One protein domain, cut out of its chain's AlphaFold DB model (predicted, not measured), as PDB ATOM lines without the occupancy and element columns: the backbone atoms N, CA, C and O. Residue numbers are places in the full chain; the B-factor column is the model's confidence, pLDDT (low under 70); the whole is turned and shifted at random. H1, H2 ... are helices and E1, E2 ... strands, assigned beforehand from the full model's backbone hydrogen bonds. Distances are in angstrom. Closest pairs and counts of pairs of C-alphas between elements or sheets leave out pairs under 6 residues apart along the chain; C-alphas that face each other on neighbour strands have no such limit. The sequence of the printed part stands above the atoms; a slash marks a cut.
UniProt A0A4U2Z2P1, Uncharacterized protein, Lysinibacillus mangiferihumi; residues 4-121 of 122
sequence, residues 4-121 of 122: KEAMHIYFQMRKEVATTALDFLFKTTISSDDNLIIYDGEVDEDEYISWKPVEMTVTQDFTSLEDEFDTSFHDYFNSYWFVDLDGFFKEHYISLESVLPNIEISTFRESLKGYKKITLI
ATOM      1  N   LYS A   4      21.655  75.665   2.591       93.25
ATOM      2  CA  LYS A   4      20.476  74.901   2.175       93.25
ATOM      3  C   LYS A   4      19.200  75.753   2.162       93.25
ATOM      4  O   LYS A   4      18.452  75.701   1.189       93.25
ATOM      5  N   GLU A   5      18.961  76.567   3.194       95.12
ATOM      6  CA  GLU A   5      17.825  77.505   3.229       95.12
ATOM      7  C   GLU A   5      17.926  78.563   2.122       95.12
ATOM      8  O   GLU A   5      16.935  78.852   1.453       95.12
ATOM      9  N   ALA A   6      19.121  79.116   1.896       94.75
ATOM     10  CA  ALA A   6      19.346  80.107   0.848       94.75
ATOM     11  C   ALA A   6      19.092  79.523  -0.551       94.75
ATOM     12  O   ALA A   6      18.408  80.147  -1.362       94.75
ATOM     13  N   MET A   7      19.578  78.308  -0.818       95.00
ATOM     14  CA  MET A   7      19.335  77.611  -2.083       95.00
ATOM     15  C   MET A   7      17.868  77.243  -2.260       95.00
ATOM     16  O   MET A   7      17.331  77.418  -3.349       95.00
ATOM     17  N   HIS A   8      17.187  76.813  -1.195       95.94
ATOM     18  CA  HIS A   8      15.747  76.579  -1.242       95.94
ATOM     19  C   HIS A   8      14.988  77.836  -1.689       95.94
ATOM     20  O   HIS A   8      14.211  77.777  -2.642       95.94
ATOM     21  N   ILE A   9      15.254  78.979  -1.045       95.62
ATOM     22  CA  ILE A   9      14.649  80.270  -1.406       95.62
ATOM     23  C   ILE A   9      14.974  80.623  -2.861       95.62
ATOM     24  O   ILE A   9      14.072  80.965  -3.625       95.62
ATOM     25  N   TYR A  10      16.239  80.492  -3.262       93.69
ATOM     26  CA  TYR A  10      16.669  80.776  -4.628       93.69
ATOM     27  C   TYR A  10      15.930  79.911  -5.659       93.69
ATOM     28  O   TYR A  10      15.424  80.437  -6.648       93.69
ATOM     29  N   PHE A  11      15.798  78.603  -5.426       95.19
ATOM     30  CA  PHE A  11      15.078  77.715  -6.337       95.19
ATOM     31  C   PHE A  11      13.581  78.023  -6.404       95.19
ATOM     32  O   PHE A  11      13.009  77.923  -7.488       95.19
ATOM     33  N   GLN A  12      12.950  78.442  -5.299       94.94
ATOM     34  CA  GLN A  12      11.563  78.923  -5.342       94.94
ATOM     35  C   GLN A  12      11.444  80.164  -6.233       94.94
ATOM     36  O   GLN A  12      10.618  80.179  -7.142       94.94
ATOM     37  N   MET A  13      12.325  81.151  -6.054       92.50
ATOM     38  CA  MET A  13      12.342  82.356  -6.892       92.50
ATOM     39  C   MET A  13      12.600  82.026  -8.370       92.50
ATOM     40  O   MET A  13      11.890  82.510  -9.249       92.50
ATOM     41  N   ARG A  14      13.584  81.163  -8.665       92.06
ATOM     42  CA  ARG A  14      13.893  80.724 -10.038       92.06
ATOM     43  C   ARG A  14      12.702  79.999 -10.664       92.06
ATOM     44  O   ARG A  14      12.417  80.215 -11.837       92.06
ATOM     45  N   LYS A  15      11.970  79.189  -9.891       93.12
ATOM     46  CA  LYS A  15      10.751  78.507 -10.348       93.12
ATOM     47  C   LYS A  15       9.632  79.491 -10.680       93.12
ATOM     48  O   LYS A  15       9.016  79.349 -11.731       93.12
ATOM     49  N   GLU A  16       9.386  80.490  -9.835       91.81
ATOM     50  CA  GLU A  16       8.399  81.541 -10.119       91.81
ATOM     51  C   GLU A  16       8.710  82.236 -11.447       91.81
ATOM     52  O   GLU A  16       7.845  82.332 -12.318       91.81
ATOM     53  N   VAL A  17       9.973  82.611 -11.658       89.25
ATOM     54  CA  VAL A  17      10.442  83.209 -12.914       89.25
ATOM     55  C   VAL A  17      10.266  82.247 -14.098       89.25
ATOM     56  O   VAL A  17       9.733  82.644 -15.134       89.25
ATOM     57  N   ALA A  18      10.621  80.969 -13.948       90.12
ATOM     58  CA  ALA A  18      10.494  79.979 -15.017       90.12
ATOM     59  C   ALA A  18       9.044  79.796 -15.496       90.12
ATOM     60  O   ALA A  18       8.796  79.681 -16.697       90.12
ATOM     61  N   THR A  19       8.061  79.872 -14.588       88.56
ATOM     62  CA  THR A  19       6.633  79.783 -14.954       88.56
ATOM     63  C   THR A  19       6.134  80.952 -15.809       88.56
ATOM     64  O   THR A  19       5.071  80.852 -16.420       88.56
ATOM     65  N   THR A  20       6.904  82.042 -15.908       84.19
ATOM     66  CA  THR A  20       6.561  83.245 -16.687       84.19
ATOM     67  C   THR A  20       7.142  83.268 -18.109       84.19
ATOM     68  O   THR A  20       7.262  84.344 -18.687       84.19
ATOM     69  N   ALA A  21       7.433  82.092 -18.685       80.94
ATOM     70  CA  ALA A  21       8.044  81.862 -20.011       80.94
ATOM     71  C   ALA A  21       9.585  81.825 -20.052       80.94
ATOM     72  O   ALA A  21      10.185  82.071 -21.096       80.94
ATOM     73  N   LEU A  22      10.226  81.484 -18.931       86.44
ATOM     74  CA  LEU A  22      11.672  81.232 -18.853       86.44
ATOM     75  C   LEU A  22      11.933  79.786 -18.399       86.44
ATOM     76  O   LEU A  22      12.758  79.531 -17.525       86.44
ATOM     77  N   ASP A  23      11.183  78.835 -18.959       85.75
ATOM     78  CA  ASP A  23      11.281  77.405 -18.637       85.75
ATOM     79  C   ASP A  23      12.671  76.832 -18.949       85.75
ATOM     80  O   ASP A  23      13.124  75.922 -18.257       85.75
ATOM     81  N   PHE A  24      13.391  77.428 -19.907       88.25
ATOM     82  CA  PHE A  24      14.781  77.081 -20.219       88.25
ATOM     83  C   PHE A  24      15.732  77.183 -19.018       88.25
ATOM     84  O   PHE A  24      16.763  76.520 -19.009       88.25
ATOM     85  N   LEU A  25      15.385  77.950 -17.974       91.44
ATOM     86  CA  LEU A  25      16.156  78.004 -16.725       91.44
ATOM     87  C   LEU A  25      16.235  76.649 -16.007       91.44
ATOM     88  O   LEU A  25      17.049  76.495 -15.099       91.44
ATOM     89  N   PHE A  26      15.384  75.697 -16.375       93.69
ATOM     90  CA  PHE A  26      15.381  74.325 -15.883       93.69
ATOM     91  C   PHE A  26      15.530  73.320 -17.028       93.69
ATOM     92  O   PHE A  26      15.053  72.195 -16.923       93.69
ATOM     93  N   LYS A  27      16.191  73.713 -18.121       92.38
ATOM     94  CA  LYS A  27      16.552  72.823 -19.228       92.38
ATOM     95  C   LYS A  27      18.062  72.748 -19.376       92.38
ATOM     96  O   LYS A  27      18.779  73.680 -19.030       92.38
ATOM     97  N   THR A  28      18.537  71.618 -19.870       91.12
ATOM     98  CA  THR A  28      19.954  71.367 -20.146       91.12
ATOM     99  C   THR A  28      20.073  70.410 -21.317       91.12
ATOM    100  O   THR A  28      19.178  69.598 -21.548       91.12
ATOM    101  N   THR A  29      21.181  70.475 -22.044       89.00
ATOM    102  CA  THR A  29      21.554  69.398 -22.964       89.00
ATOM    103  C   THR A  29      21.973  68.172 -22.161       89.00
ATOM    104  O   THR A  29      22.544  68.308 -21.072       89.00
ATOM    105  N   ILE A  30      21.740  66.978 -22.695       74.81
ATOM    106  CA  ILE A  30      22.190  65.740 -22.053       74.81
ATOM    107  C   ILE A  30      23.714  65.645 -22.146       74.81
ATOM    108  O   ILE A  30      24.278  65.581 -23.236       74.81
ATOM    109  N   SER A  31      24.390  65.621 -20.996       66.81
ATOM    110  CA  SER A  31      25.843  65.427 -20.918       66.81
ATOM    111  C   SER A  31      26.256  63.972 -20.659       66.81
ATOM    112  O   SER A  31      27.433  63.645 -20.799       66.81
ATOM    113  N   SER A  32      25.320  63.101 -20.267       63.06
ATOM    114  CA  SER A  32      25.537  61.665 -20.049       63.06
ATOM    115  C   SER A  32      24.233  60.874 -20.211       63.06
ATOM    116  O   SER A  32      23.165  61.378 -19.877       63.06
ATOM    117  N   ASP A  33      24.322  59.620 -20.667       58.66
ATOM    118  CA  ASP A  33      23.179  58.694 -20.827       58.66
ATOM    119  C   ASP A  33      22.539  58.249 -19.489       58.66
ATOM    120  O   ASP A  33      21.651  57.393 -19.455       58.66
ATOM    121  N   ASP A  34      22.986  58.807 -18.363       65.56
ATOM    122  CA  ASP A  34      22.508  58.424 -17.044       65.56
ATOM    123  C   ASP A  34      21.178  59.109 -16.732       65.56
ATOM    124  O   ASP A  34      21.063  60.335 -16.696       65.56
ATOM    125  N   ASN A  35      20.160  58.303 -16.428       69.25
ATOM    126  CA  ASN A  35      18.872  58.801 -15.964       69.25
ATOM    127  C   ASN A  35      18.984  59.265 -14.499       69.25
ATOM    128  O   ASN A  35      18.712  58.514 -13.556       69.25
ATOM    129  N   LEU A  36      19.474  60.490 -14.306       82.44
ATOM    130  CA  LEU A  36      19.656  61.094 -12.991       82.44
ATOM    131  C   LEU A  36      18.301  61.440 -12.356       82.44
ATOM    132  O   LEU A  36      17.396  61.930 -13.021       82.44
ATOM    133  N   ILE A  37      18.193  61.301 -11.028       88.12
ATOM    134  CA  ILE A  37      16.978  61.646 -10.250       88.12
ATOM    135  C   ILE A  37      16.526  63.112 -10.409       88.12
ATOM    136  O   ILE A  37      15.395  63.463 -10.074       88.12
ATOM    137  N   ILE A  38      17.428  63.972 -10.880       90.81
ATOM    138  CA  ILE A  38      17.178  65.391 -11.122       90.81
ATOM    139  C   ILE A  38      16.522  65.658 -12.476       90.81
ATOM    140  O   ILE A  38      15.950  66.730 -12.634       90.81
ATOM    141  N   TYR A  39      16.579  64.730 -13.434       92.00
ATOM    142  CA  TYR A  39      15.913  64.896 -14.722       92.00
ATOM    143  C   TYR A  39      14.409  64.629 -14.607       92.00
ATOM    144  O   TYR A  39      13.956  63.805 -13.808       92.00
ATOM    145  N   ASP A  40      13.625  65.379 -15.376       90.12
ATOM    146  CA  ASP A  40      12.166  65.357 -15.348       90.12
ATOM    147  C   ASP A  40      11.615  65.303 -16.777       90.12
ATOM    148  O   ASP A  40      11.802  66.229 -17.564       90.12
ATOM    149  N   GLY A  41      10.921  64.214 -17.108       89.44
ATOM    150  CA  GLY A  41      10.353  63.999 -18.439       89.44
ATOM    151  C   GLY A  41      11.322  63.353 -19.430       89.44
ATOM    152  O   GLY A  41      12.209  62.591 -19.050       89.44
ATOM    153  N   GLU A  42      11.086  63.622 -20.712       88.62
ATOM    154  CA  GLU A  42      11.864  63.103 -21.838       88.62
ATOM    155  C   GLU A  42      12.610  64.244 -22.536       88.62
ATOM    156  O   GLU A  42      12.344  65.424 -22.302       88.62
ATOM    157  N   VAL A  43      13.556  63.864 -23.389       91.06
ATOM    158  CA  VAL A  43      14.293  64.785 -24.254       91.06
ATOM    159  C   VAL A  43      13.334  65.386 -25.277       91.06
ATOM    160  O   VAL A  43      12.553  64.654 -25.888       91.06
ATOM    161  N   ASP A  44      13.380  66.702 -25.454       90.38
ATOM    162  CA  ASP A  44      12.585  67.402 -26.456       90.38
ATOM    163  C   ASP A  44      13.224  67.352 -27.858       90.38
ATOM    164  O   ASP A  44      14.282  66.761 -28.078       90.38
ATOM    165  N   GLU A  45      12.531  67.933 -28.840       89.94
ATOM    166  CA  GLU A  45      12.951  67.931 -30.248       89.94
ATOM    167  C   GLU A  45      14.280  68.670 -30.487       89.94
ATOM    168  O   GLU A  45      14.942  68.410 -31.493       89.94
ATOM    169  N   ASP A  46      14.678  69.546 -29.559       89.50
ATOM    170  CA  ASP A  46      15.901  70.348 -29.616       89.50
ATOM    171  C   ASP A  46      17.046  69.719 -28.788       89.50
ATOM    172  O   ASP A  46      18.046  70.379 -28.506       89.50
ATOM    173  N   GLU A  47      16.920  68.442 -28.406       89.75
ATOM    174  CA  GLU A  47      17.896  67.684 -27.603       89.75
ATOM    175  C   GLU A  47      18.091  68.212 -26.163       89.75
ATOM    176  O   GLU A  47      19.111  67.940 -25.514       89.75
ATOM    177  N   TYR A  48      17.097  68.924 -25.619       91.69
ATOM    178  CA  TYR A  48      17.091  69.368 -24.224       91.69
ATOM    179  C   TYR A  48      16.255  68.453 -23.334       91.69
ATOM    180  O   TYR A  48      15.210  67.942 -23.721       91.69
ATOM    181  N   ILE A  49      16.681  68.299 -22.084       92.44
ATOM    182  CA  ILE A  49      15.913  67.643 -21.025       92.44
ATOM    183  C   ILE A  49      15.628  68.635 -19.900       92.44
ATOM    184  O   ILE A  49      16.465  69.480 -19.564       92.44
ATOM    185  N   SER A  50      14.434  68.544 -19.311       93.25
ATOM    186  CA  SER A  50      14.105  69.344 -18.130       93.25
ATOM    187  C   SER A  50      14.734  68.734 -16.878       93.25
ATOM    188  O   SER A  50      14.880  67.518 -16.759       93.25
ATOM    189  N   TRP A  51      15.100  69.572 -15.916       93.81
ATOM    190  CA  TRP A  51      15.643  69.142 -14.635       93.81
ATOM    191  C   TRP A  51      15.016  69.917 -13.480       93.81
ATOM    192  O   TRP A  51      14.495  71.018 -13.634       93.81
ATOM    193  N   LYS A  52      15.070  69.341 -12.283       94.25
ATOM    194  CA  LYS A  52      14.603  69.971 -11.051       94.25
ATOM    195  C   LYS A  52      15.632  69.811  -9.939       94.25
ATOM    196  O   LYS A  52      16.265  68.760  -9.837       94.25
ATOM    197  N   PRO A  53      15.789  70.828  -9.080       95.50
ATOM    198  CA  PRO A  53      16.654  70.719  -7.925       95.50
ATOM    199  C   PRO A  53      16.062  69.711  -6.939       95.50
ATOM    200  O   PRO A  53      14.868  69.757  -6.629       95.50
ATOM    201  N   VAL A  54      16.895  68.808  -6.431       94.81
ATOM    202  CA  VAL A  54      16.483  67.786  -5.460       94.81
ATOM    203  C   VAL A  54      17.274  67.990  -4.182       94.81
ATOM    204  O   VAL A  54      18.498  67.925  -4.200       94.81
ATOM    205  N   GLU A  55      16.592  68.248  -3.065       94.69
ATOM    206  CA  GLU A  55      17.272  68.409  -1.780       94.69
ATOM    207  C   GLU A  55      18.023  67.127  -1.412       94.69
ATOM    208  O   GLU A  55      17.490  66.015  -1.499       94.69
ATOM    209  N   MET A  56      19.264  67.287  -0.965       92.31
ATOM    210  CA  MET A  56      20.077  66.167  -0.526       92.31
ATOM    211  C   MET A  56      19.641  65.674   0.851       92.31
ATOM    212  O   MET A  56      19.601  66.423   1.833       92.31
ATOM    213  N   THR A  57      19.363  64.374   0.907       86.62
ATOM    214  CA  THR A  57      19.067  63.619   2.132       86.62
ATOM    215  C   THR A  57      20.249  62.772   2.604       86.62
ATOM    216  O   THR A  57      20.214  62.224   3.703       86.62
ATOM    217  N   VAL A  58      21.297  62.675   1.782       82.44
ATOM    218  CA  VAL A  58      22.540  61.950   2.051       82.44
ATOM    219  C   VAL A  58      23.716  62.913   2.001       82.44
ATOM    220  O   VAL A  58      23.811  63.737   1.095       82.44
ATOM    221  N   THR A  59      24.605  62.794   2.982       84.44
ATOM    222  CA  THR A  59      25.821  63.598   3.088       84.44
ATOM    223  C   THR A  59      26.973  62.898   2.377       84.44
ATOM    224  O   THR A  59      27.276  61.739   2.657       84.44
ATOM    225  N   GLN A  60      27.621  63.616   1.473       83.75
ATOM    226  CA  GLN A  60      28.877  63.261   0.835       83.75
ATOM    227  C   GLN A  60      30.058  63.674   1.717       83.75
ATOM    228  O   GLN A  60      30.055  64.748   2.330       83.75
ATOM    229  N   ASP A  61      31.082  62.824   1.750       86.94
ATOM    230  CA  ASP A  61      32.316  63.085   2.484       86.94
ATOM    231  C   ASP A  61      33.336  63.809   1.597       86.94
ATOM    232  O   ASP A  61      33.880  63.242   0.647       86.94
ATOM    233  N   PHE A  62      33.606  65.069   1.938       88.06
ATOM    234  CA  PHE A  62      34.608  65.905   1.281       88.06
ATOM    235  C   PHE A  62      35.875  66.097   2.116       88.06
ATOM    236  O   PHE A  62      36.783  66.777   1.643       88.06
ATOM    237  N   THR A  63      35.992  65.465   3.293       89.25
ATOM    238  CA  THR A  63      37.064  65.731   4.274       89.25
ATOM    239  C   THR A  63      38.451  65.713   3.626       89.25
ATOM    240  O   THR A  63      39.236  66.638   3.792       89.25
ATOM    241  N   SER A  64      38.728  64.712   2.780       88.62
ATOM    242  CA  SER A  64      40.033  64.604   2.106       88.62
ATOM    243  C   SER A  64      40.354  65.751   1.136       88.62
ATOM    244  O   SER A  64      41.526  66.061   0.942       88.62
ATOM    245  N   LEU A  65      39.346  66.361   0.501       89.00
ATOM    246  CA  LEU A  65      39.539  67.556  -0.324       89.00
ATOM    247  C   LEU A  65      39.633  68.809   0.528       89.00
ATOM    248  O   LEU A  65      40.451  69.674   0.231       89.00
ATOM    249  N   GLU A  66      38.810  68.915   1.564       91.44
ATOM    250  CA  GLU A  66      38.838  70.064   2.465       91.44
ATOM    251  C   GLU A  66      40.223  70.197   3.117       91.44
ATOM    252  O   GLU A  66      40.785  71.291   3.119       91.44
ATOM    253  N   ASP A  67      40.836  69.078   3.517       90.94
ATOM    254  CA  ASP A  67      42.217  69.022   4.017       90.94
ATOM    255  C   ASP A  67      43.266  69.399   2.945       90.94
ATOM    256  O   ASP A  67      44.262  70.056   3.244       90.94
ATOM    257  N   GLU A  68      43.075  68.988   1.681       91.38
ATOM    258  CA  GLU A  68      44.016  69.274   0.577       91.38
ATOM    259  C   GLU A  68      43.995  70.759   0.158       91.38
ATOM    260  O   GLU A  68      45.026  71.333  -0.230       91.38
ATOM    261  N   PHE A  69      42.820  71.389   0.221       89.19
ATOM    262  CA  PHE A  69      42.587  72.745  -0.278       89.19
ATOM    263  C   PHE A  69      42.406  73.802   0.814       89.19
ATOM    264  O   PHE A  69      42.388  74.981   0.466       89.19
ATOM    265  N   ASP A  70      42.342  73.412   2.090       89.19
ATOM    266  CA  ASP A  70      42.085  74.301   3.233       89.19
ATOM    267  C   ASP A  70      40.815  75.146   3.016       89.19
ATOM    268  O   ASP A  70      40.802  76.373   3.100       89.19
ATOM    269  N   THR A  71      39.736  74.490   2.586       87.75
ATOM    270  CA  THR A  71      38.459  75.130   2.228       87.75
ATOM    271  C   THR A  71      37.316  74.172   2.508       87.75
ATOM    272  O   THR A  71      37.410  73.005   2.146       87.75
ATOM    273  N   SER A  72      36.224  74.659   3.108       88.56
ATOM    274  CA  SER A  72      35.031  73.835   3.314       88.56
ATOM    275  C   SER A  72      34.129  73.832   2.082       88.56
ATOM    276  O   SER A  72      33.741  74.883   1.568       88.56
ATOM    277  N   PHE A  73      33.771  72.631   1.642       88.06
ATOM    278  CA  PHE A  73      32.846  72.356   0.543       88.06
ATOM    279  C   PHE A  73      31.516  71.787   1.051       88.06
ATOM    280  O   PHE A  73      30.518  71.793   0.325       88.06
ATOM    281  N   HIS A  74      31.501  71.324   2.304       86.69
ATOM    282  CA  HIS A  74      30.422  70.544   2.891       86.69
ATOM    283  C   HIS A  74      29.040  71.186   2.725       86.69
ATOM    284  O   HIS A  74      28.115  70.523   2.270       86.69
ATOM    285  N   ASP A  75      28.895  72.470   3.046       88.56
ATOM    286  CA  ASP A  75      27.584  73.129   3.065       88.56
ATOM    287  C   ASP A  75      26.956  73.278   1.673       88.56
ATOM    288  O   ASP A  75      25.739  73.163   1.526       88.56
ATOM    289  N   TYR A  76      27.771  73.544   0.650       90.75
ATOM    290  CA  TYR A  76      27.302  73.735  -0.723       90.75
ATOM    291  C   TYR A  76      26.984  72.392  -1.383       90.75
ATOM    292  O   TYR A  76      25.855  72.170  -1.820       90.75
ATOM    293  N   PHE A  77      27.939  71.459  -1.370       89.94
ATOM    294  CA  PHE A  77      27.814  70.164  -2.046       89.94
ATOM    295  C   PHE A  77      26.926  69.147  -1.309       89.94
ATOM    296  O   PHE A  77      26.690  68.069  -1.848       89.94
ATOM    297  N   ASN A  78      26.432  69.467  -0.102       90.94
ATOM    298  CA  ASN A  78      25.458  68.653   0.643       90.94
ATOM    299  C   ASN A  78      24.077  69.307   0.796       90.94
ATOM    300  O   ASN A  78      23.293  68.948   1.680       90.94
ATOM    301  N   SER A  79      23.766  70.285  -0.052       94.00
ATOM    302  CA  SER A  79      22.495  71.008  -0.003       94.00
ATOM    303  C   SER A  79      21.459  70.431  -0.976       94.00
ATOM    304  O   SER A  79      20.411  69.953  -0.538       94.00
ATOM    305  N   TYR A  80      21.754  70.460  -2.275       95.06
ATOM    306  CA  TYR A  80      20.869  70.093  -3.376       95.06
ATOM    307  C   TYR A  80      21.662  69.465  -4.523       95.06
ATOM    308  O   TYR A  80      22.763  69.907  -4.835       95.06
ATOM    309  N   TRP A  81      21.034  68.513  -5.204       93.06
ATOM    310  CA  TRP A  81      21.411  68.091  -6.546       93.06
ATOM    311  C   TRP A  81      20.805  69.041  -7.582       93.06
ATOM    312  O   TRP A  81      19.608  69.330  -7.508       93.06
ATOM    313  N   PHE A  82      21.595  69.503  -8.550       93.31
ATOM    314  CA  PHE A  82      21.149  70.358  -9.657       93.31
ATOM    315  C   PHE A  82      22.146  70.323 -10.822       93.31
ATOM    316  O   PHE A  82      23.329  70.040 -10.627       93.31
ATOM    317  N   VAL A  83      21.660  70.636 -12.028       90.81
ATOM    318  CA  VAL A  83      22.481  70.586 -13.248       90.81
ATOM    319  C   VAL A  83      23.181  71.904 -13.523       90.81
ATOM    320  O   VAL A  83      24.394  71.914 -13.678       90.81
ATOM    321  N   ASP A  84      22.430  73.002 -13.573       89.44
ATOM    322  CA  ASP A  84      22.987  74.303 -13.934       89.44
ATOM    323  C   ASP A  84      22.461  75.400 -13.012       89.44
ATOM    324  O   ASP A  84      21.269  75.484 -12.705       89.44
ATOM    325  N   LEU A  85      23.380  76.237 -12.551       91.81
ATOM    326  CA  LEU A  85      23.096  77.404 -11.738       91.81
ATOM    327  C   LEU A  85      23.930  78.578 -12.217       91.81
ATOM    328  O   LEU A  85      24.917  78.976 -11.600       91.81
ATOM    329  N   ASP A  86      23.468  79.168 -13.301       90.50
ATOM    330  CA  ASP A  86      24.044  80.357 -13.887       90.50
ATOM    331  C   ASP A  86      23.072  81.544 -13.899       90.50
ATOM    332  O   ASP A  86      21.864  81.428 -13.652       90.50
ATOM    333  N   GLY A  87      23.631  82.727 -14.135       86.38
ATOM    334  CA  GLY A  87      22.873  83.942 -14.361       86.38
ATOM    335  C   GLY A  87      23.704  85.203 -14.177       86.38
ATOM    336  O   GLY A  87      24.875  85.182 -13.801       86.38
ATOM    337  N   PHE A  88      23.076  86.347 -14.429       86.69
ATOM    338  CA  PHE A  88      23.717  87.644 -14.250       86.69
ATOM    339  C   PHE A  88      23.499  88.183 -12.837       86.69
ATOM    340  O   PHE A  88      22.368  88.365 -12.385       86.69
ATOM    341  N   PHE A  89      24.593  88.530 -12.166       85.19
ATOM    342  CA  PHE A  89      24.589  89.399 -10.999       85.19
ATOM    343  C   PHE A  89      25.210  90.745 -11.378       85.19
ATOM    344  O   PHE A  89      26.425  90.872 -11.550       85.19
ATOM    345  N   LYS A  90      24.359  91.771 -11.499       90.69
ATOM    346  CA  LYS A  90      24.721  93.065 -12.100       90.69
ATOM    347  C   LYS A  90      25.250  92.851 -13.526       90.69
ATOM    348  O   LYS A  90      24.537  92.299 -14.352       90.69
ATOM    349  N   GLU A  91      26.481  93.270 -13.805       93.81
ATOM    350  CA  GLU A  91      27.135  93.138 -15.113       93.81
ATOM    351  C   GLU A  91      28.007  91.875 -15.214       93.81
ATOM    352  O   GLU A  91      28.684  91.664 -16.217       93.81
ATOM    353  N   HIS A  92      28.008  91.029 -14.181       92.12
ATOM    354  CA  HIS A  92      28.817  89.819 -14.145       92.12
ATOM    355  C   HIS A  92      27.944  88.593 -14.357       92.12
ATOM    356  O   HIS A  92      26.998  88.356 -13.609       92.12
ATOM    357  N   TYR A  93      28.293  87.800 -15.364       91.31
ATOM    358  CA  TYR A  93      27.786  86.445 -15.479       91.31
ATOM    359  C   TYR A  93      28.475  85.570 -14.431       91.31
ATOM    360  O   TYR A  93      29.704  85.557 -14.335       91.31
ATOM    361  N   ILE A  94      27.678  84.878 -13.630       90.31
ATOM    362  CA  ILE A  94      28.124  83.930 -12.617       90.31
ATOM    363  C   ILE A  94      27.548  82.578 -13.009       90.31
ATOM    364  O   ILE A  94      26.365  82.481 -13.309       90.31
ATOM    365  N   SER A  95      28.381  81.548 -12.976       90.56
ATOM    366  CA  SER A  95      27.963  80.153 -13.062       90.56
ATOM    367  C   SER A  95      28.550  79.436 -11.858       90.56
ATOM    368  O   SER A  95      29.721  79.638 -11.519       90.56
ATOM    369  N   LEU A  96      27.705  78.698 -11.150       90.56
ATOM    370  CA  LEU A  96      28.104  77.913  -9.999       90.56
ATOM    371  C   LEU A  96      28.411  76.478 -10.432       90.56
ATOM    372  O   LEU A  96      27.787  75.954 -11.352       90.56
ATOM    373  N   GLU A  97      29.352  75.835  -9.739       88.62
ATOM    374  CA  GLU A  97      29.707  74.438 -10.000       88.62
ATOM    375  C   GLU A  97      28.479  73.539  -9.805       88.62
ATOM    376  O   GLU A  97      27.809  73.623  -8.768       88.62
ATOM    377  N   SER A  98      28.192  72.689 -10.790       90.25
ATOM    378  CA  SER A  98      27.065  71.761 -10.739       90.25
ATOM    379  C   SER A  98      27.259  70.699  -9.658       90.25
ATOM    380  O   SER A  98      28.376  70.311  -9.309       90.25
ATOM    381  N   VAL A  99      26.148  70.214  -9.102       89.81
ATOM    382  CA  VAL A  99      26.163  69.172  -8.070       89.81
ATOM    383  C   VAL A  99      25.271  68.043  -8.556       89.81
ATOM    384  O   VAL A  99      24.057  68.043  -8.361       89.81
ATOM    385  N   LEU A 100      25.884  67.086  -9.250       88.25
ATOM    386  CA  LEU A 100      25.193  65.948  -9.847       88.25
ATOM    387  C   LEU A 100      25.249  64.721  -8.921       88.25
ATOM    388  O   LEU A 100      26.252  64.509  -8.235       88.25
ATOM    389  N   PRO A 101      24.212  63.867  -8.918       82.69
ATOM    390  CA  PRO A 101      24.293  62.556  -8.289       82.69
ATOM    391  C   PRO A 101      25.445  61.745  -8.886       82.69
ATOM    392  O   PRO A 101      25.653  61.764 -10.097       82.69
ATOM    393  N   ASN A 102      26.154  60.990  -8.045       74.19
ATOM    394  CA  ASN A 102      27.271  60.126  -8.449       74.19
ATOM    395  C   ASN A 102      28.434  60.858  -9.140       74.19
ATOM    396  O   ASN A 102      29.205  60.214  -9.851       74.19
ATOM    397  N   ILE A 103      28.581  62.176  -8.947       69.19
ATOM    398  CA  ILE A 103      29.712  62.897  -9.529       69.19
ATOM    399  C   ILE A 103      31.027  62.301  -9.020       69.19
ATOM    400  O   ILE A 103      31.207  62.025  -7.829       69.19
ATOM    401  N   GLU A 104      31.968  62.104  -9.936       70.12
ATOM    402  CA  GLU A 104      33.296  61.648  -9.569       70.12
ATOM    403  C   GLU A 104      34.053  62.777  -8.861       70.12
ATOM    404  O   GLU A 104      34.522  63.735  -9.480       70.12
ATOM    405  N   ILE A 105      34.217  62.635  -7.543       76.12
ATOM    406  CA  ILE A 105      35.000  63.536  -6.682       76.12
ATOM    407  C   ILE A 105      36.413  63.804  -7.250       76.12
ATOM    408  O   ILE A 105      36.980  64.882  -7.053       76.12
ATOM    409  N   SER A 106      36.991  62.846  -7.981       75.38
ATOM    410  CA  SER A 106      38.269  62.986  -8.691       75.38
ATOM    411  C   SER A 106      38.258  64.099  -9.738       75.38
ATOM    412  O   SER A 106      39.226  64.853  -9.818       75.38
ATOM    413  N   THR A 107      37.176  64.238 -10.502       79.62
ATOM    414  CA  THR A 107      37.053  65.270 -11.542       79.62
ATOM    415  C   THR A 107      37.021  66.657 -10.914       79.62
ATOM    416  O   THR A 107      37.789  67.534 -11.310       79.62
ATOM    417  N   PHE A 108      36.225  66.835  -9.855       84.94
ATOM    418  CA  PHE A 108      36.176  68.097  -9.116       84.94
ATOM    419  C   PHE A 108      37.533  68.456  -8.488       84.94
ATOM    420  O   PHE A 108      37.975  69.606  -8.551       84.94
ATOM    421  N   ARG A 109      38.257  67.462  -7.952       87.06
ATOM    422  CA  ARG A 109      39.615  67.654  -7.421       87.06
ATOM    423  C   ARG A 109      40.570  68.234  -8.468       87.06
ATOM    424  O   ARG A 109      41.337  69.143  -8.149       87.06
ATOM    425  N   GLU A 110      40.550  67.724  -9.697       87.06
ATOM    426  CA  GLU A 110      41.420  68.227 -10.768       87.06
ATOM    427  C   GLU A 110      41.070  69.671 -11.163       87.06
ATOM    428  O   GLU A 110      41.982  70.490 -11.327       87.06
ATOM    429  N   SER A 111      39.780  70.025 -11.198       85.38
ATOM    430  CA  SER A 111      39.334  71.415 -11.389       85.38
ATOM    431  C   SER A 111      39.892  72.344 -10.303       85.38
ATOM    432  O   SER A 111      40.500  73.372 -10.615       85.38
ATOM    433  N   LEU A 112      39.798  71.948  -9.027       86.75
ATOM    434  CA  LEU A 112      40.339  72.723  -7.901       86.75
ATOM    435  C   LEU A 112      41.861  72.920  -7.986       86.75
ATOM    436  O   LEU A 112      42.366  74.018  -7.721       86.75
ATOM    437  N   LYS A 113      42.615  71.893  -8.405       88.25
ATOM    438  CA  LYS A 113      44.063  72.032  -8.660       88.25
ATOM    439  C   LYS A 113      44.344  73.056  -9.758       88.25
ATOM    440  O   LYS A 113      45.316  73.806  -9.649       88.25
ATOM    441  N   GLY A 114      43.514  73.085 -10.801       83.81
ATOM    442  CA  GLY A 114      43.567  74.090 -11.860       83.81
ATOM    443  C   GLY A 114      43.423  75.509 -11.311       83.81
ATOM    444  O   GLY A 114      44.292  76.348 -11.556       83.81
ATOM    445  N   TYR A 115      42.399  75.757 -10.491       82.50
ATOM    446  CA  TYR A 115      42.166  77.071  -9.881       82.50
ATOM    447  C   TYR A 115      43.327  77.520  -8.986       82.50
ATOM    448  O   TYR A 115      43.820  78.639  -9.126       82.50
ATOM    449  N   LYS A 116      43.850  76.629  -8.134       76.12
ATOM    450  CA  LYS A 116      44.985  76.943  -7.244       76.12
ATOM    451  C   LYS A 116      46.257  77.315  -8.013       76.12
ATOM    452  O   LYS A 116      47.015  78.172  -7.563       76.12
ATOM    453  N   LYS A 117      46.492  76.700  -9.178       72.12
ATOM    454  CA  LYS A 117      47.628  77.052 -10.045       72.12
ATOM    455  C   LYS A 117      47.504  78.465 -10.604       72.12
ATOM    456  O   LYS A 117      48.516  79.146 -10.670       72.12
ATOM    457  N   ILE A 118      46.301  78.909 -10.967       59.56
ATOM    458  CA  ILE A 118      46.068  80.261 -11.499       59.56
ATOM    459  C   ILE A 118      46.321  81.320 -10.415       59.56
ATOM    460  O   ILE A 118      46.954  82.335 -10.693       59.56
ATOM    461  N   THR A 119      45.936  81.048  -9.164       51.75
ATOM    462  CA  THR A 119      46.159  81.954  -8.019       51.75
ATOM    463  C   THR A 119      47.642  82.181  -7.688       51.75
ATOM    464  O   THR A 119      47.981  83.194  -7.087       51.75
ATOM    465  N   LEU A 120      48.548  81.281  -8.088       50.81
ATOM    466  CA  LEU A 120      49.994  81.402  -7.835       50.81
ATOM    467  C   LEU A 120      50.760  82.199  -8.911       50.81
ATOM    468  O   LEU A 120      51.976  82.347  -8.792       50.81
ATOM    469  N   ILE A 121      50.085  82.684  -9.960       46.06
ATOM    470  CA  ILE A 121      50.702  83.433 -11.077       46.06
ATOM    471  C   ILE A 121      50.299  84.925 -11.040       46.06
ATOM    472  O   ILE A 121      50.489  85.641 -12.020       46.06
TER     473      ILE A 121
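AT A GLANCE: This is residues 4 to 121 of the 122 residues of an uncharacterized protein of Lysinibacillus mangiferihumi (UniProt A0A4U2Z2P1). A two-stranded hairpin, E3 and E4, stands between two groups of elements, its tip, residues 88 to 93, sticking out. At one end are helices H1 and H2 with a second small hairpin, E1 and E2; at the other, H3 and H5 run side by side, and short H4 lies between H1 and H3. The printed part has 118 residues, with five named helices and four named strands in the order H1 H2 E1 E2 H3 H4 E3 E4 H5; its class is mixed, and both two-stranded sheets, E1 - E2 and E3 - E4, are antiparallel. It is only just compact, close to loose, with a radius of gyration of the C-alphas of 15.8 A and spans of 43 by 35 by 28 A.

IN THESE COORDINATES: E3 is residues 85 to 89, 12.1 A, and E4 residues 92 to 96, 12.6 A. H1, residues 4 to 18, measures 20.5 A from C-alpha 4 at (20.476, 74.901, 2.175). H2 is residues 23 to 26, E1 27 to 29, E2 48 to 51, H3 63 to 69 and H4 74 to 77. H5, residues 105 to 119, measures 21.6 A and ends at C-alpha 119 (46.159, 81.954, -8.019).

HOW THE PARTS SIT: In the hairpin E3 and E4, at 159 degrees, N 87 and O 94 are 2.9 A apart. In the hairpin E1 and E2, at 132 degrees, N 28 and O 49 are 3.0 A apart. H1 touches H2 with residues 14 to 18 alone, the closest C-alphas being Ala 18 and Leu 25, 6.2 A. H3 and H5 are close but not clearly touching, closest at C-alphas Leu 65 and Arg 109, 7.1 A, at a shallow tilt of 20 degrees, the same way. H1 and E3 are apart. Every O i to N i+4 pair is within hydrogen-bond range in H1, H3 and H5; H2 and H4 are too short for one.

THE WHOLE: The C-alphas farthest apart, Gly 41 and Ile 121, are 45.4 A apart. The printed part has no cut; the links E1 to E2 and E2 to H3 are long. Residues 31 to 35, 103 and 118 to 121 have pLDDT under 70.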